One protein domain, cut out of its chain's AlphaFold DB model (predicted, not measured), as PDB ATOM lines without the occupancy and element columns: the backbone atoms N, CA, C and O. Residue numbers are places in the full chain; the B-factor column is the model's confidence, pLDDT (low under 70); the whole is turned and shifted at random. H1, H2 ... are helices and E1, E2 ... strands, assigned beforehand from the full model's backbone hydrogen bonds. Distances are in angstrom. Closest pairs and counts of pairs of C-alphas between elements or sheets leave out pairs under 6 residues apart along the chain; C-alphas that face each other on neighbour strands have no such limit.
ATOM      1  N   LYS A  58      62.102 -39.485  -7.872       84.50
ATOM      2  CA  LYS A  58      61.825 -38.209  -7.206       84.50
ATOM      3  C   LYS A  58      60.860 -37.313  -7.995       84.50
ATOM      4  O   LYS A  58      60.010 -36.654  -7.397       84.50
ATOM      5  N   ASP A  59      60.971 -37.284  -9.323       83.69
ATOM      6  CA  ASP A  59      60.054 -36.525 -10.184       83.69
ATOM      7  C   ASP A  59      58.639 -37.110 -10.134       83.69
ATOM      8  O   ASP A  59      57.652 -36.374 -10.058       83.69
ATOM      9  N   SER A  60      58.545 -38.443 -10.115       83.94
ATOM     10  CA  SER A  60      57.280 -39.163  -9.968       83.94
ATOM     11  C   SER A  60      56.621 -38.883  -8.616       83.94
ATOM     12  O   SER A  60      55.429 -38.575  -8.559       83.94
ATOM     13  N   GLU A  61      57.388 -38.913  -7.523       86.94
ATOM     14  CA  GLU A  61      56.899 -38.561  -6.183       86.94
ATOM     15  C   GLU A  61      56.417 -37.109  -6.119       86.94
ATOM     16  O   GLU A  61      55.312 -36.836  -5.639       86.94
ATOM     17  N   GLN A  62      57.207 -36.172  -6.653       88.62
ATOM     18  CA  GLN A  62      56.850 -34.756  -6.672       88.62
ATOM     19  C   GLN A  62      55.561 -34.512  -7.461       88.62
ATOM     20  O   GLN A  62      54.689 -33.761  -7.008       88.62
ATOM     21  N   PHE A  63      55.428 -35.140  -8.630       88.88
ATOM     22  CA  PHE A  63      54.226 -35.028  -9.443       88.88
ATOM     23  C   PHE A  63      53.018 -35.678  -8.765       88.88
ATOM     24  O   PHE A  63      51.940 -35.092  -8.764       88.88
ATOM     25  N   THR A  64      53.190 -36.837  -8.130       87.50
ATOM     26  CA  THR A  64      52.115 -37.517  -7.389       87.50
ATOM     27  C   THR A  64      51.615 -36.648  -6.237       87.50
ATOM     28  O   THR A  64      50.410 -36.449  -6.083       87.50
ATOM     29  N   HIS A  65      52.534 -36.049  -5.473       89.88
ATOM     30  CA  HIS A  65      52.179 -35.099  -4.424       89.88
ATOM     31  C   HIS A  65      51.397 -33.910  -4.996       89.88
ATOM     32  O   HIS A  65      50.361 -33.537  -4.453       89.88
ATOM     33  N   LEU A  66      51.841 -33.347  -6.125       89.00
ATOM     34  CA  LEU A  66      51.145 -32.252  -6.800       89.00
ATOM     35  C   LEU A  66      49.741 -32.654  -7.268       89.00
ATOM     36  O   LEU A  66      48.786 -31.920  -7.012       89.00
ATOM     37  N   ALA A  67      49.602 -33.806  -7.922       86.50
ATOM     38  CA  ALA A  67      48.331 -34.307  -8.432       86.50
ATOM     39  C   ALA A  67      47.305 -34.482  -7.306       86.50
ATOM     40  O   ALA A  67      46.156 -34.078  -7.463       86.50
ATOM     41  N   ASN A  68      47.743 -34.958  -6.138       86.62
ATOM     42  CA  ASN A  68      46.894 -35.104  -4.955       86.62
ATOM     43  C   ASN A  68      46.420 -33.761  -4.367       86.62
ATOM     44  O   ASN A  68      45.408 -33.724  -3.671       86.62
ATOM     45  N   THR A  69      47.115 -32.649  -4.642       87.00
ATOM     46  CA  THR A  69      46.654 -31.310  -4.222       87.00
ATOM     47  C   THR A  69      45.579 -30.719  -5.130       87.00
ATOM     48  O   THR A  69      44.943 -29.732  -4.754       87.00
ATOM     49  N   VAL A  70      45.397 -31.267  -6.334       84.69
ATOM     50  CA  VAL A  70      44.427 -30.759  -7.304       84.69
ATOM     51  C   VAL A  70      43.153 -31.579  -7.216       84.69
ATOM     52  O   VAL A  70      43.147 -32.788  -7.433       84.69
ATOM     53  N   ASN A  71      42.044 -30.907  -6.932       80.94
ATOM     54  CA  ASN A  71      40.748 -31.559  -6.918       80.94
ATOM     55  C   ASN A  71      40.216 -31.678  -8.353       80.94
ATOM     56  O   ASN A  71      39.821 -30.684  -8.961       80.94
ATOM     57  N   ILE A  72      40.218 -32.900  -8.888       71.00
ATOM     58  CA  ILE A  72      39.702 -33.228 -10.230       71.00
ATOM     59  C   ILE A  72      38.215 -33.632 -10.167       71.00
ATOM     60  O   ILE A  72      37.628 -33.997 -11.184       71.00
ATOM     61  N   SER A  73      37.591 -33.563  -8.983       61.38
ATOM     62  CA  SER A  73      36.174 -33.881  -8.787       61.38
ATOM     63  C   SER A  73      35.295 -33.183  -9.827       61.38
ATOM     64  O   SER A  73      35.425 -31.987 -10.101       61.38
ATOM     65  N   THR A  74      34.395 -33.968 -10.418       55.44
ATOM     66  CA  THR A  74      33.476 -33.588 -11.489       55.44
ATOM     67  C   THR A  74      32.406 -32.615 -10.983       55.44
ATOM     68  O   THR A  74      31.256 -32.996 -10.763       55.44
ATOM     69  N   GLN A  75      32.770 -31.338 -10.840       53.00
ATOM     70  CA  GLN A  75      31.860 -30.237 -10.488       53.00
ATOM     71  C   GLN A  75      30.702 -30.068 -11.499       53.00
ATOM     72  O   GLN A  75      29.662 -29.504 -11.170       53.00
ATOM     73  N   LYS A 169      35.497 -37.204 -18.863       61.12
ATOM     74  CA  LYS A 169      36.591 -37.469 -19.794       61.12
ATOM     75  C   LYS A 169      37.793 -37.839 -18.945       61.12
ATOM     76  O   LYS A 169      38.285 -36.988 -18.204       61.12
ATOM     77  N   ASP A 170      38.242 -39.080 -19.067       66.00
ATOM     78  CA  ASP A 170      39.489 -39.508 -18.451       66.00
ATOM     79  C   ASP A 170      40.624 -38.628 -18.980       66.00
ATOM     80  O   ASP A 170      40.848 -38.513 -20.189       66.00
ATOM     81  N   VAL A 171      41.305 -37.944 -18.062       77.38
ATOM     82  CA  VAL A 171      42.415 -37.057 -18.397       77.38
ATOM     83  C   VAL A 171      43.704 -37.826 -18.224       77.38
ATOM     84  O   VAL A 171      44.117 -38.127 -17.109       77.38
ATOM     85  N   THR A 172      44.370 -38.105 -19.337       83.44
ATOM     86  CA  THR A 172      45.719 -38.665 -19.330       83.44
ATOM     87  C   THR A 172      46.744 -37.544 -19.460       83.44
ATOM     88  O   THR A 172      46.679 -36.711 -20.373       83.44
ATOM     89  N   ILE A 173      47.698 -37.505 -18.532       85.50
ATOM     90  CA  ILE A 173      48.829 -36.576 -18.561       85.50
ATOM     91  C   ILE A 173      50.038 -37.339 -19.093       85.50
ATOM     92  O   ILE A 173      50.370 -38.420 -18.615       85.50
ATOM     93  N   THR A 174      50.646 -36.797 -20.141       85.44
ATOM     94  CA  THR A 174      51.801 -37.401 -20.812       85.44
ATOM     95  C   THR A 174      53.096 -37.074 -20.075       85.44
ATOM     96  O   THR A 174      53.169 -36.103 -19.324       85.44
ATOM     97  N   ARG A 175      54.143 -37.863 -20.330       82.31
ATOM     98  CA  ARG A 175      55.485 -37.652 -19.768       82.31
ATOM     99  C   ARG A 175      55.999 -36.228 -19.985       82.31
ATOM    100  O   ARG A 175      56.453 -35.598 -19.037       82.31
ATOM    101  N   ASP A 176      55.886 -35.724 -21.211       83.12
ATOM    102  CA  ASP A 176      56.374 -34.388 -21.560       83.12
ATOM    103  C   ASP A 176      55.622 -33.309 -20.781       83.12
ATOM    104  O   ASP A 176      56.230 -32.361 -20.307       83.12
ATOM    105  N   GLU A 177      54.313 -33.487 -20.572       87.06
ATOM    106  CA  GLU A 177      53.496 -32.570 -19.769       87.06
ATOM    107  C   GLU A 177      53.881 -32.606 -18.283       87.06
ATOM    108  O   GLU A 177      53.870 -31.561 -17.638       87.06
ATOM    109  N   ILE A 178      54.264 -33.770 -17.739       88.31
ATOM    110  CA  ILE A 178      54.792 -33.872 -16.367       88.31
ATOM    111  C   ILE A 178      56.075 -33.053 -16.245       88.31
ATOM    112  O   ILE A 178      56.186 -32.224 -15.346       88.31
ATOM    113  N   LEU A 179      57.020 -33.233 -17.164       87.06
ATOM    114  CA  LEU A 179      58.282 -32.491 -17.148       87.06
ATOM    115  C   LEU A 179      58.062 -30.988 -17.316       87.06
ATOM    116  O   LEU A 179      58.675 -30.194 -16.609       87.06
ATOM    117  N   ASP A 180      57.122 -30.609 -18.180       88.38
ATOM    118  CA  ASP A 180      56.703 -29.223 -18.387       88.38
ATOM    119  C   ASP A 180      56.200 -28.569 -17.093       88.38
ATOM    120  O   ASP A 180      56.490 -27.407 -16.810       88.38
ATOM    121  N   ILE A 181      55.449 -29.329 -16.292       91.25
ATOM    122  CA  ILE A 181      54.966 -28.898 -14.980       91.25
ATOM    123  C   ILE A 181      56.122 -28.830 -13.979       91.25
ATOM    124  O   ILE A 181      56.188 -27.897 -13.177       91.25
ATOM    125  N   LEU A 182      57.025 -29.811 -13.990       90.12
ATOM    126  CA  LEU A 182      58.117 -29.888 -13.025       90.12
ATOM    127  C   LEU A 182      59.195 -28.815 -13.239       90.12
ATOM    128  O   LEU A 182      59.785 -28.388 -12.244       90.12
ATOM    129  N   ASP A 183      59.371 -28.333 -14.473       90.75
ATOM    130  CA  ASP A 183      60.275 -27.233 -14.851       90.75
ATOM    131  C   ASP A 183      59.902 -25.882 -14.206       90.75
ATOM    132  O   ASP A 183      60.754 -25.026 -13.955       90.75
ATOM    133  N   ILE A 184      58.627 -25.678 -13.865       92.12
ATOM    134  CA  ILE A 184      58.170 -24.457 -13.188       92.12
ATOM    135  C   ILE A 184      58.709 -24.439 -11.751       92.12
ATOM    136  O   ILE A 184      58.470 -25.361 -10.985       92.12
ATOM    137  N   LYS A 185      59.396 -23.376 -11.320       90.38
ATOM    138  CA  LYS A 185      60.034 -23.351  -9.988       90.38
ATOM    139  C   LYS A 185      59.023 -23.304  -8.843       90.38
ATOM    140  O   LYS A 185      59.154 -24.019  -7.851       90.38
ATOM    141  N   GLU A 186      58.018 -22.447  -8.958       93.69
ATOM    142  CA  GLU A 186      57.097 -22.148  -7.873       93.69
ATOM    143  C   GLU A 186      55.952 -23.164  -7.779       93.69
ATOM    144  O   GLU A 186      55.173 -23.341  -8.716       93.69
ATOM    145  N   TRP A 187      55.768 -23.766  -6.598       92.31
ATOM    146  CA  TRP A 187      54.737 -24.788  -6.359       92.31
ATOM    147  C   TRP A 187      53.316 -24.339  -6.733       92.31
ATOM    148  O   TRP A 187      52.572 -25.065  -7.387       92.31
ATOM    149  N   HIS A 188      52.945 -23.111  -6.367       93.12
ATOM    150  CA  HIS A 188      51.621 -22.563  -6.672       93.12
ATOM    151  C   HIS A 188      51.390 -22.380  -8.182       93.12
ATOM    152  O   HIS A 188      50.253 -22.487  -8.643       93.12
ATOM    153  N   LEU A 189      52.453 -22.142  -8.959       94.88
ATOM    154  CA  LEU A 189      52.385 -22.074 -10.417       94.88
ATOM    155  C   LEU A 189      52.319 -23.471 -11.038       94.88
ATOM    156  O   LEU A 189      51.523 -23.651 -11.957       94.88
ATOM    157  N   LYS A 190      53.049 -24.467 -10.502       94.62
ATOM    158  CA  LYS A 190      52.898 -25.883 -10.902       94.62
ATOM    159  C   LYS A 190      51.445 -26.335 -10.773       94.62
ATOM    160  O   LYS A 190      50.869 -26.886 -11.707       94.62
ATOM    161  N   GLN A 191      50.841 -26.047  -9.621       93.81
ATOM    162  CA  GLN A 191      49.469 -26.434  -9.310       93.81
ATOM    163  C   GLN A 191      48.465 -25.745 -10.238       93.81
ATOM    164  O   GLN A 191      47.589 -26.395 -10.807       93.81
ATOM    165  N   LEU A 192      48.612 -24.431 -10.441       94.75
ATOM    166  CA  LEU A 192      47.749 -23.685 -11.350       94.75
ATOM    167  C   LEU A 192      47.909 -24.161 -12.802       94.75
ATOM    168  O   LEU A 192      46.914 -24.293 -13.514       94.75
ATOM    169  N   TYR A 193      49.131 -24.459 -13.239       95.19
ATOM    170  CA  TYR A 193      49.374 -24.974 -14.581       95.19
ATOM    171  C   TYR A 193      48.744 -26.355 -14.784       95.19
ATOM    172  O   TYR A 193      48.056 -26.559 -15.782       95.19
ATOM    173  N   LEU A 194      48.866 -27.257 -13.804       93.00
ATOM    174  CA  LEU A 194      48.197 -28.560 -13.820       93.00
ATOM    175  C   LEU A 194      46.668 -28.418 -13.945       93.00
ATOM    176  O   LEU A 194      46.062 -29.081 -14.785       93.00
ATOM    177  N   ILE A 195      46.051 -27.497 -13.193       92.44
ATOM    178  CA  ILE A 195      44.616 -27.174 -13.313       92.44
ATOM    179  C   ILE A 195      44.261 -26.754 -14.746       92.44
ATOM    180  O   ILE A 195      43.308 -27.266 -15.334       92.44
ATOM    181  N   HIS A 196      45.041 -25.839 -15.324       93.19
ATOM    182  CA  HIS A 196      44.848 -25.372 -16.695       93.19
ATOM    183  C   HIS A 196      45.001 -26.506 -17.724       93.19
ATOM    184  O   HIS A 196      44.250 -26.542 -18.699       93.19
ATOM    185  N   LEU A 197      45.935 -27.432 -17.508       91.81
ATOM    186  CA  LEU A 197      46.239 -28.540 -18.413       91.81
ATOM    187  C   LEU A 197      45.133 -29.605 -18.400       91.81
ATOM    188  O   LEU A 197      44.682 -30.040 -19.462       91.81
ATOM    189  N   ILE A 198      44.629 -29.946 -17.211       89.25
ATOM    190  CA  ILE A 198      43.464 -30.824 -17.026       89.25
ATOM    191  C   ILE A 198      42.245 -30.239 -17.746       89.25
ATOM    192  O   ILE A 198      41.619 -30.907 -18.569       89.25
ATOM    193  N   GLN A 199      41.960 -28.959 -17.509       87.69
ATOM    194  CA  GLN A 199      40.801 -28.270 -18.080       87.69
ATOM    195  C   GLN A 199      40.884 -28.138 -19.601       87.69
ATOM    196  O   GLN A 199      39.888 -28.337 -20.300       87.69
ATOM    197  N   SER A 200      42.081 -27.902 -20.141       90.00
ATOM    198  CA  SER A 200      42.307 -27.937 -21.584       90.00
ATOM    199  C   SER A 200      42.024 -29.321 -22.170       90.00
ATOM    200  O   SER A 200      41.373 -29.416 -23.203       90.00
ATOM    201  N   LYS A 201      42.470 -30.411 -21.539       86.38
ATOM    202  CA  LYS A 201      42.225 -31.769 -22.063       86.38
ATOM    203  C   LYS A 201      40.751 -32.169 -21.996       86.38
ATOM    204  O   LYS A 201      40.258 -32.861 -22.885       86.38
ATOM    205  N   GLN A 202      40.035 -31.717 -20.971       81.88
ATOM    206  CA  GLN A 202      38.612 -32.016 -20.819       81.88
ATOM    207  C   GLN A 202      37.747 -31.199 -21.788       81.88
ATOM    208  O   GLN A 202      36.872 -31.754 -22.464       81.88
ATOM    209  N   TYR A 203      37.999 -29.894 -21.899       83.62
ATOM    210  CA  TYR A 203      37.027 -28.957 -22.472       83.62
ATOM    211  C   TYR A 203      37.558 -28.083 -23.608       83.62
ATOM    212  O   TYR A 203      36.818 -27.214 -24.074       83.62
ATOM    213  N   ALA A 204      38.794 -28.286 -24.078       86.00
ATOM    214  CA  ALA A 204      39.266 -27.545 -25.242       86.00
ATOM    215  C   ALA A 204      38.391 -27.819 -26.468       86.00
ATOM    216  O   ALA A 204      38.004 -28.953 -26.760       86.00
ATOM    217  N   GLN A 205      38.087 -26.736 -27.173       86.12
ATOM    218  CA  GLN A 205      37.469 -26.743 -28.490       86.12
ATOM    219  C   GLN A 205      38.522 -27.080 -29.558       86.12
ATOM    220  O   GLN A 205      39.721 -27.073 -29.282       86.12
ATOM    221  N   ASP A 206      38.090 -27.285 -30.802       82.81
ATOM    222  CA  ASP A 206      38.972 -27.652 -31.924       82.81
ATOM    223  C   ASP A 206      40.105 -26.634 -32.180       82.81
ATOM    224  O   ASP A 206      41.172 -26.981 -32.679       82.81
ATOM    225  N   ASN A 207      39.915 -25.370 -31.787       84.19
ATOM    226  CA  ASN A 207      40.928 -24.305 -31.871       84.19
ATOM    227  C   ASN A 207      41.968 -24.324 -30.718       84.19
ATOM    228  O   ASN A 207      42.884 -23.488 -30.687       84.19
ATOM    229  N   GLY A 208      41.828 -25.257 -29.771       85.94
ATOM    230  CA  GLY A 208      42.642 -25.392 -28.563       85.94
ATOM    231  C   GLY A 208      42.250 -24.453 -27.416       85.94
ATOM    232  O   GLY A 208      42.939 -24.432 -26.396       85.94
ATOM    233  N   ASN A 209      41.177 -23.671 -27.562       91.88
ATOM    234  CA  ASN A 209      40.703 -22.761 -26.525       91.88
ATOM    235  C   ASN A 209      39.783 -23.489 -25.548       91.88
ATOM    236  O   ASN A 209      38.943 -24.291 -25.951       91.88
ATOM    237  N   TYR A 210      39.885 -23.147 -24.271       90.12
ATOM    238  CA  TYR A 210      39.028 -23.679 -23.217       90.12
ATOM    239  C   TYR A 210      38.600 -22.571 -22.256       90.12
ATOM    240  O   TYR A 210      39.239 -21.520 -22.143       90.12
ATOM    241  N   TYR A 211      37.488 -22.821 -21.570       89.75
ATOM    242  CA  TYR A 211      36.889 -21.896 -20.619       89.75
ATOM    243  C   TYR A 211      37.140 -22.390 -19.206       89.75
ATOM    244  O   TYR A 211      36.941 -23.564 -18.915       89.75
ATOM    245  N   ILE A 212      37.528 -21.486 -18.314       87.69
ATOM    246  CA  ILE A 212      37.635 -21.799 -16.890       87.69
ATOM    247  C   ILE A 212      37.433 -20.523 -16.070       87.69
ATOM    248  O   ILE A 212      37.900 -19.440 -16.430       87.69
ATOM    249  N   THR A 213      36.687 -20.630 -14.970       87.81
ATOM    250  CA  THR A 213      36.428 -19.497 -14.073       87.81
ATOM    251  C   THR A 213      37.420 -19.471 -12.911       87.81
ATOM    252  O   THR A 213      37.976 -20.499 -12.527       87.81
ATOM    253  N   TYR A 214      37.605 -18.304 -12.290       89.81
ATOM    254  CA  TYR A 214      38.433 -18.187 -11.081       89.81
ATOM    255  C   TYR A 214      37.897 -19.014  -9.908       89.81
ATOM    256  O   TYR A 214      38.676 -19.528  -9.107       89.81
ATOM    257  N   GLN A 215      36.574 -19.168  -9.827       85.94
ATOM    258  CA  GLN A 215      35.938 -20.016  -8.826       85.94
ATOM    259  C   GLN A 215      36.304 -21.483  -9.057       85.94
ATOM    260  O   GLN A 215      36.764 -22.134  -8.127       85.94
ATOM    261  N   THR A 216      36.203 -21.965 -10.300       86.31
ATOM    262  CA  THR A 216      36.616 -23.325 -10.675       86.31
ATOM    263  C   THR A 216      38.083 -23.569 -10.329       86.31
ATOM    264  O   THR A 216      38.393 -24.548  -9.666       86.31
ATOM    265  N   MET A 217      38.989 -22.647 -10.675       90.56
ATOM    266  CA  MET A 217      40.410 -22.776 -10.316       90.56
ATOM    267  C   MET A 217      40.630 -22.880  -8.802       90.56
ATOM    268  O   MET A 217      41.459 -23.666  -8.353       90.56
ATOM    269  N   SER A 218      39.887 -22.097  -8.018       89.75
ATOM    270  CA  SER A 218      39.973 -22.122  -6.553       89.75
ATOM    271  C   SER A 218      39.455 -23.443  -5.978       89.75
ATOM    272  O   SER A 218      40.060 -23.998  -5.067       89.75
ATOM    273  N   LEU A 219      38.350 -23.965  -6.523       86.56
ATOM    274  CA  LEU A 219      37.761 -25.248  -6.121       86.56
ATOM    275  C   LEU A 219      38.663 -26.433  -6.476       86.56
ATOM    276  O   LEU A 219      38.769 -27.375  -5.697       86.56
ATOM    277  N   MET A 220      39.375 -26.342  -7.602       87.12
ATOM    278  CA  MET A 220      40.380 -27.324  -8.008       87.12
ATOM    279  C   MET A 220      41.680 -27.245  -7.188       87.12
ATOM    280  O   MET A 220      42.577 -28.048  -7.413       87.12
ATOM    281  N   GLY A 221      41.802 -26.313  -6.235       86.75
ATOM    282  CA  GLY A 221      42.919 -26.247  -5.286       86.75
ATOM    283  C   GLY A 221      43.810 -25.006  -5.399       86.75
ATOM    284  O   GLY A 221      44.741 -24.864  -4.608       86.75
ATOM    285  N   SER A 222      43.545 -24.087  -6.334       90.31
ATOM    286  CA  SER A 222      44.288 -22.820  -6.415       90.31
ATOM    287  C   SER A 222      43.889 -21.827  -5.309       90.31
ATOM    288  O   SER A 222      42.973 -22.051  -4.517       90.31
ATOM    289  N   THR A 223      44.569 -20.678  -5.257       90.50
ATOM    290  CA  THR A 223      44.273 -19.621  -4.280       90.50
ATOM    291  C   THR A 223      42.865 -19.052  -4.474       90.50
ATOM    292  O   THR A 223      42.472 -18.689  -5.582       90.50
ATOM    293  N   LYS A 224      42.124 -18.888  -3.369       89.44
ATOM    294  CA  LYS A 224      40.814 -18.207  -3.355       89.44
ATOM    295  C   LYS A 224      40.937 -16.699  -3.618       89.44
ATOM    296  O   LYS A 224      39.947 -16.030  -3.913       89.44
ATOM    297  N   ASN A 225      42.143 -16.137  -3.498       92.25
ATOM    298  CA  ASN A 225      42.383 -14.716  -3.716       92.25
ATOM    299  C   ASN A 225      42.463 -14.403  -5.220       92.25
ATOM    300  O   ASN A 225      43.476 -14.651  -5.874       92.25
ATOM    301  N   LYS A 226      41.408 -13.776  -5.753       88.88
ATOM    302  CA  LYS A 226      41.301 -13.395  -7.171       88.88
ATOM    303  C   LYS A 226      42.481 -12.550  -7.663       88.88
ATOM    304  O   LYS A 226      42.975 -12.787  -8.762       88.88
ATOM    305  N   THR A 227      42.941 -11.574  -6.882       91.50
ATOM    306  CA  THR A 227      44.049 -10.686  -7.273       91.50
ATOM    307  C   THR A 227      45.348 -11.469  -7.423       91.50
ATOM    308  O   THR A 227      46.085 -11.297  -8.395       91.50
ATOM    309  N   GLN A 228      45.601 -12.379  -6.486       92.75
ATOM    310  CA  GLN A 228      46.770 -13.246  -6.517       92.75
ATOM    311  C   GLN A 228      46.701 -14.243  -7.677       92.75
ATOM    312  O   GLN A 228      47.681 -14.435  -8.389       92.75
ATOM    313  N   LEU A 229      45.522 -14.797  -7.939       92.75
ATOM    314  CA  LEU A 229      45.300 -15.718  -9.043       92.75
ATOM    315  C   LEU A 229      45.512 -15.044 -10.411       92.75
ATOM    316  O   LEU A 229      46.155 -15.612 -11.289       92.75
ATOM    317  N   VAL A 230      45.076 -13.791 -10.577       92.62
ATOM    318  CA  VAL A 230      45.391 -12.990 -11.775       92.62
ATOM    319  C   VAL A 230      46.902 -12.787 -11.935       92.62
ATOM    320  O   VAL A 230      47.407 -12.865 -13.056       92.62
ATOM    321  N   LYS A 231      47.635 -12.560 -10.836       95.06
ATOM    322  CA  LYS A 231      49.101 -12.451 -10.857       95.06
ATOM    323  C   LYS A 231      49.752 -13.768 -11.293       95.06
ATOM    324  O   LYS A 231      50.644 -13.734 -12.133       95.06
ATOM    325  N   TYR A 232      49.288 -14.903 -10.776       95.56
ATOM    326  CA  TYR A 232      49.809 -16.226 -11.129       95.56
ATOM    327  C   TYR A 232      49.548 -16.590 -12.591       95.56
ATOM    328  O   TYR A 232      50.455 -17.049 -13.277       95.56
ATOM    329  N   ILE A 233      48.353 -16.295 -13.114       94.75
ATOM    330  CA  ILE A 233      48.051 -16.467 -14.545       94.75
ATOM    331  C   ILE A 233      49.007 -15.631 -15.398       94.75
ATOM    332  O   ILE A 233      49.548 -16.131 -16.378       94.75
ATOM    333  N   LYS A 234      49.260 -14.373 -15.012       94.44
ATOM    334  CA  LYS A 234      50.204 -13.510 -15.733       94.44
ATOM    335  C   LYS A 234      51.633 -14.064 -15.691       94.44
ATOM    336  O   LYS A 234      52.354 -13.944 -16.670       94.44
ATOM    337  N   GLN A 235      52.046 -14.679 -14.584       95.06
ATOM    338  CA  GLN A 235      53.348 -15.349 -14.495       95.06
ATOM    339  C   GLN A 235      53.425 -16.565 -15.427       95.06
ATOM    340  O   GLN A 235      54.405 -16.695 -16.151       95.06
ATOM    341  N   LEU A 236      52.382 -17.400 -15.486       94.00
ATOM    342  CA  LEU A 236      52.314 -18.518 -16.440       94.00
ATOM    343  C   LEU A 236      52.309 -18.054 -17.904       94.00
ATOM    344  O   LEU A 236      52.856 -18.740 -18.765       94.00
ATOM    345  N   GLU A 237      51.720 -16.892 -18.183       93.94
ATOM    346  CA  GLU A 237      51.758 -16.264 -19.507       93.94
ATOM    347  C   GLU A 237      53.155 -15.756 -19.872       93.94
ATOM    348  O   GLU A 237      53.611 -15.978 -20.990       93.94
ATOM    349  N   LEU A 238      53.877 -15.159 -18.920       92.75
ATOM    350  CA  LEU A 238      55.275 -14.753 -19.110       92.75
ATOM    351  C   LEU A 238      56.219 -15.946 -19.312       92.75
ATOM    352  O   LEU A 238      57.202 -15.824 -20.037       92.75
ATOM    353  N   LEU A 239      55.915 -17.093 -18.697       90.75
ATOM    354  CA  LEU A 239      56.635 -18.354 -18.900       90.75
ATOM    355  C   LEU A 239      56.252 -19.068 -20.210       90.75
ATOM    356  O   LEU A 239      56.737 -20.166 -20.463       90.75
ATOM    357  N   ASP A 240      55.379 -18.467 -21.026       90.75
ATOM    358  CA  ASP A 240      54.873 -19.016 -22.287       90.75
ATOM    359  C   ASP A 240      54.182 -20.386 -22.140       90.75
ATOM    360  O   ASP A 240      54.203 -21.207 -23.051       90.75
ATOM    361  N   ARG A 241      53.546 -20.635 -20.985       90.88
ATOM    362  CA  ARG A 241      52.829 -21.888 -20.667       90.88
ATOM    363  C   ARG A 241      51.328 -21.791 -20.942       90.88
ATOM    364  O   ARG A 241      50.682 -22.742 -21.381       90.88
ATOM    365  N   VAL A 242      50.748 -20.620 -20.680       93.50
ATOM    366  CA  VAL A 242      49.311 -20.346 -20.835       93.50
ATOM    367  C   VAL A 242      49.123 -19.015 -21.547       93.50
ATOM    368  O   VAL A 242      49.748 -18.028 -21.197       93.50
ATOM    369  N   GLN A 243      48.219 -18.960 -22.513       93.25
ATOM    370  CA  GLN A 243      47.809 -17.729 -23.176       93.25
ATOM    371  C   GLN A 243      46.417 -17.315 -22.708       93.25
ATOM    372  O   GLN A 243      45.490 -18.130 -22.731       93.25
ATOM    373  N   VAL A 244      46.241 -16.042 -22.347       93.88
ATOM    374  CA  VAL A 244      44.910 -15.474 -22.103       93.88
ATOM    375  C   VAL A 244      44.331 -14.980 -23.429       93.88
ATOM    376  O   VAL A 244      44.780 -13.984 -23.985       93.88
ATOM    377  N   VAL A 245      43.320 -15.677 -23.950       91.62
ATOM    378  CA  VAL A 245      42.677 -15.336 -25.233       91.62
ATOM    379  C   VAL A 245      41.616 -14.253 -25.040       91.62
ATOM    380  O   VAL A 245      41.530 -13.317 -25.828       91.62
ATOM    381  N   ALA A 246      40.809 -14.361 -23.983       88.19
ATOM    382  CA  ALA A 246      39.807 -13.355 -23.642       88.19
ATOM    383  C   ALA A 246      39.561 -13.311 -22.130       88.19
ATOM    384  O   ALA A 246      39.483 -14.345 -21.464       88.19
ATOM    385  N   ARG A 247      39.399 -12.102 -21.584       86.56
ATOM    386  CA  ARG A 247      39.153 -11.867 -20.155       86.56
ATOM    387  C   ARG A 247      38.132 -10.756 -19.960       86.56
ATOM    388  O   ARG A 247      38.171  -9.770 -20.689       86.56
ATOM    389  N   ASN A 248      37.283 -10.880 -18.937       81.38
ATOM    390  CA  ASN A 248      36.311  -9.849 -18.535       81.38
ATOM    391  C   ASN A 248      35.371  -9.395 -19.673       81.38
ATOM    392  O   ASN A 248      35.006  -8.223 -19.756       81.38
ATOM    393  N   VAL A 249      34.981 -10.307 -20.566       85.19
ATOM    394  CA  VAL A 249      34.032  -9.984 -21.639       85.19
ATOM    395  C   VAL A 249      32.642  -9.829 -21.028       85.19
ATOM    396  O   VAL A 249      32.137 -10.765 -20.417       85.19
ATOM    397  N   PHE A 250      32.013  -8.664 -21.177       82.19
ATOM    398  CA  PHE A 250      30.700  -8.397 -20.586       82.19
ATOM    399  C   PHE A 250      29.598  -9.266 -21.211       82.19
ATOM    400  O   PHE A 250      29.488  -9.372 -22.435       82.19
ATOM    401  N   ASP A 251      28.761  -9.866 -20.367       81.25
ATOM    402  CA  ASP A 251      27.620 -10.676 -20.785       81.25
ATOM    403  C   ASP A 251      26.330  -9.857 -20.661       81.25
ATOM    404  O   ASP A 251      25.665  -9.854 -19.623       81.25
ATOM    405  N   LYS A 252      25.992  -9.119 -21.727       79.56
ATOM    406  CA  LYS A 252      24.810  -8.238 -21.768       79.56
ATOM    407  C   LYS A 252      23.510  -8.992 -21.487       79.56
ATOM    408  O   LYS A 252      22.641  -8.481 -20.779       79.56
ATOM    409  N   GLU A 253      23.381 -10.194 -22.041       74.88
ATOM    410  CA  GLU A 253      22.168 -11.002 -21.938       74.88
ATOM    411  C   GLU A 253      21.979 -11.499 -20.510       74.88
ATOM    412  O   GLU A 253      20.948 -11.228 -19.897       74.88
ATOM    413  N   ARG A 254      23.005 -12.138 -19.936       73.50
ATOM    414  CA  ARG A 254      22.945 -12.637 -18.560       73.50
ATOM    415  C   ARG A 254      22.797 -11.511 -17.538       73.50
ATOM    416  O   ARG A 254      22.057 -11.663 -16.570       73.50
ATOM    417  N   SER A 255      23.447 -10.371 -17.773       81.81
ATOM    418  CA  SER A 255      23.355  -9.215 -16.872       81.81
ATOM    419  C   SER A 255      21.948  -8.632 -16.798       81.81
ATOM    420  O   SER A 255      21.492  -8.244 -15.727       81.81
ATOM    421  N   SER A 256      21.245  -8.599 -17.935       74.69
ATOM    422  CA  SER A 256      19.868  -8.094 -18.011       74.69
ATOM    423  C   SER A 256      18.880  -8.987 -17.255       74.69
ATOM    424  O   SER A 256      17.857  -8.509 -16.781       74.69
ATOM    425  N   VAL A 257      19.185 -10.282 -17.149       71.25
ATOM    426  CA  VAL A 257      18.348 -11.289 -16.482       71.25
ATOM    427  C   VAL A 257      18.589 -11.300 -14.984       71.25
ATOM    428  O   VAL A 257      17.643 -11.293 -14.208       71.25
ATOM    429  N   GLU A 258      19.856 -11.335 -14.573       74.00
ATOM    430  CA  GLU A 258      20.215 -11.422 -13.156       74.00
ATOM    431  C   GLU A 258      20.158 -10.057 -12.446       74.00
ATOM    432  O   GLU A 258      20.410  -9.988 -11.245       74.00
ATOM    433  N   GLY A 259      19.873  -8.968 -13.172       77.06
ATOM    434  CA  GLY A 259      19.791  -7.611 -12.621       77.06
ATOM    435  C   GLY A 259      21.127  -7.066 -12.104       77.06
ATOM    436  O   GLY A 259      21.153  -6.076 -11.378       77.06
ATOM    437  N   LYS A 260      22.244  -7.710 -12.457       83.31
ATOM    438  CA  LYS A 260      23.598  -7.363 -12.010       83.31
ATOM    439  C   LYS A 260      24.607  -7.557 -13.142       83.31
ATOM    440  O   LYS A 260      24.405  -8.431 -13.982       83.31
ATOM    441  N   PRO A 261      25.705  -6.784 -13.187       82.81
ATOM    442  CA  PRO A 261      26.714  -6.923 -14.228       82.81
ATOM    443  C   PRO A 261      27.437  -8.273 -14.125       82.81
ATOM    444  O   PRO A 261      28.130  -8.559 -13.150       82.81
ATOM    445  N   MET A 262      27.293  -9.087 -15.167       79.88
ATOM    446  CA  MET A 262      27.887 -10.412 -15.311       79.88
ATOM    447  C   MET A 262      28.888 -10.422 -16.470       79.88
ATOM    448  O   MET A 262      28.698  -9.771 -17.496       79.88
ATOM    449  N   SER A 263      29.979 -11.167 -16.306       83.00
ATOM    450  CA  SER A 263      30.981 -11.389 -17.356       83.00
ATOM    451  C   SER A 263      30.921 -12.828 -17.857       83.00
ATOM    452  O   SER A 263      30.635 -13.747 -17.086       83.00
ATOM    453  N   LYS A 264      31.237 -13.026 -19.137       80.94
ATOM    454  CA  LYS A 264      31.478 -14.344 -19.720       80.94
ATOM    455  C   LYS A 264      32.703 -14.994 -19.058       80.94
ATOM    456  O   LYS A 264      33.596 -14.274 -18.597       80.94
ATOM    457  N   PRO A 265      32.773 -16.337 -19.023       82.50
ATOM    458  CA  PRO A 265      33.962 -17.048 -18.570       82.50
ATOM    459  C   PRO A 265      35.212 -16.621 -19.346       82.50
ATOM    460  O   PRO A 265      35.145 -16.308 -20.536       82.50
ATOM    461  N   ASN A 266      36.357 -16.627 -18.667       89.88
ATOM    462  CA  ASN A 266      37.635 -16.328 -19.299       89.88
ATOM    463  C   ASN A 266      38.042 -17.471 -20.238       89.88
ATOM    464  O   ASN A 266      37.751 -18.639 -19.966       89.88
ATOM    465  N   VAL A 267      38.734 -17.112 -21.317       91.56
ATOM    466  CA  VAL A 267      39.178 -18.029 -22.370       91.56
ATOM    467  C   VAL A 267      40.692 -18.117 -22.356       91.56
ATOM    468  O   VAL A 267      41.377 -17.090 -22.383       91.56
ATOM    469  N   TYR A 268      41.200 -19.343 -22.349       94.25
ATOM    470  CA  TYR A 268      42.623 -19.641 -22.278       94.25
ATOM    471  C   TYR A 268      43.030 -20.634 -23.360       94.25
ATOM    472  O   TYR A 268      42.188 -21.336 -23.922       94.25
ATOM    473  N   LYS A 269      44.335 -20.703 -23.614       93.62
ATOM    474  CA  LYS A 269      44.962 -21.699 -24.483       93.62
ATOM    475  C   LYS A 269      46.275 -22.167 -23.860       93.62
ATOM    476  O   LYS A 269      47.065 -21.338 -23.414       93.62
ATOM    477  N   ILE A 270      46.509 -23.478 -23.817       92.25
ATOM    478  CA  ILE A 270      47.798 -24.027 -23.378       92.25
ATOM    479  C   ILE A 270      48.804 -23.828 -24.503       92.25
ATOM    480  O   ILE A 270      48.555 -24.208 -25.650       92.25
ATOM    481  N   LYS A 271      49.955 -23.263 -24.161       86.81
ATOM    482  CA  LYS A 271      51.128 -23.267 -25.018       86.81
ATOM    483  C   LYS A 271      52.016 -24.398 -24.525       86.81
ATOM    484  O   LYS A 271      52.669 -24.281 -23.496       86.81
ATOM    485  N   LYS A 272      51.970 -25.539 -25.216       68.50
ATOM    486  CA  LYS A 272      52.898 -26.632 -24.913       68.50
ATOM    487  C   LYS A 272      54.303 -26.112 -25.179       68.50
ATOM    488  O   LYS A 272      54.568 -25.733 -26.322       68.50
ATOM    489  N   SER A 273      55.195 -26.124 -24.184       55.66
ATOM    490  CA  SER A 273      56.601 -26.069 -24.566       55.66
ATOM    491  C   SER A 273      56.927 -27.403 -25.202       55.66
ATOM    492  O   SER A 273      56.844 -28.466 -24.592       55.66
ATOM    493  N   LEU A 274      57.235 -27.348 -26.488       49.09
ATOM    494  CA  LEU A 274      58.128 -28.337 -27.043       49.09
ATOM    495  C   LEU A 274      59.427 -28.104 -26.281       49.09
ATOM    496  O   LEU A 274      59.987 -27.007 -26.378       49.09
ATOM    497  N   ILE A 275      59.843 -29.076 -25.464       44.78
ATOM    498  CA  ILE A 275      61.157 -29.065 -24.822       44.78
ATOM    499  C   ILE A 275      62.146 -28.554 -25.876       44.78
ATOM    500  O   ILE A 275      62.191 -29.059 -27.001       44.78
ATOM    501  N   LYS A 276      62.855 -27.467 -25.547       41.56
ATOM    502  CA  LYS A 276      63.682 -26.657 -26.461       41.56
ATOM    503  C   LYS A 276      64.864 -27.411 -27.095       41.56
ATOM    504  O   LYS A 276      65.740 -26.768 -27.667       41.56
ATOM    505  N   THR A 277      64.896 -28.739 -27.055       39.16
ATOM    506  CA  THR A 277      65.909 -29.578 -27.705       39.16
ATOM    507  C   THR A 277      65.888 -29.452 -29.233       39.16
ATOM    508  O   THR A 277      66.933 -29.554 -29.866       39.16
ATOM    509  N   TRP A 278      64.760 -29.083 -29.851       36.03
ATOM    510  CA  TRP A 278      64.686 -28.892 -31.311       36.03
ATOM    511  C   TRP A 278      65.277 -27.568 -31.821       36.03
ATOM    512  O   TRP A 278      65.670 -27.467 -32.987       36.03
ATOM    513  N   THR A 279      65.370 -26.540 -30.974       33.38
ATOM    514  CA  THR A 279      65.887 -25.220 -31.388       33.38
ATOM    515  C   THR A 279      67.398 -25.239 -31.626       33.38
ATOM    516  O   THR A 279      67.882 -24.532 -32.508       33.38
TER     517      THR A 279
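What this domain is: This is residues 58 to 75 and 169 to 279 of the 289 residues of an uncharacterized protein of Staphylococcus hyicus (UniProt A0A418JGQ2). The long helix H3 is the core, crossing one small three-stranded sheet, with H1, H2 and H5 packed on it; an arm tipped by H6 reaches out at one end. The 129 printed residues hold H1 H2 H3 E1 H4 H5 E2 H6 E3 in that order, mostly helix, the sheet E1 E3 E2 antiparallel. The whole is compact, with a radius of gyration of the C-alphas of 15.5 A, yet elongated, spanning 52 by 32 by 29 A.

How they stand to each other: Begin at inner strand E3, residues 266 to 270; its antiparallel neighbours are E1, residues 209 to 212, with N 210 and O 268 3.0 A apart, and E2, residues 242 to 246, with N 243 and O 269 2.8 A apart. H3, residues 187 to 203, is on this sheet at a height of 7.2 A, two layers, and comes closest at the C-alphas of Ser 200 and Tyr 210, 5.6 A. H2, residues 175 to 182, forms a helical hairpin with H3, closest at C-alphas 181 and 190, 5.5 A. H5, residues 226 to 238, touches H3 about perpendicular at 82 degrees, C-alphas 189 and 232 being closest at 6.4 A. H4, residues 214 to 219, joins a split strand-helix-strand unit, two same-way strands with helices between: E1, H4 H5, E2, right-handed in its crossover. In the named helices every O i to N i+4 pair is within hydrogen-bond range.

Where its parts are: Find C-alpha 58 at (61.825, -38.209, -7.206), where H1, residues 58 to 69, begins; H3 spans 24.3 A from first to last C-alpha, and E3 ends at C-alpha 270 at (47.798, -24.027, -23.378). H6 is residues 252 to 258.

The domain as a whole: Residues 76 to 168 are not printed, a gap of 12.7 A between C-alphas 75 and 169. Confidence is under 70 at residues 73 to 75, 169 to 170 and 272 to 279.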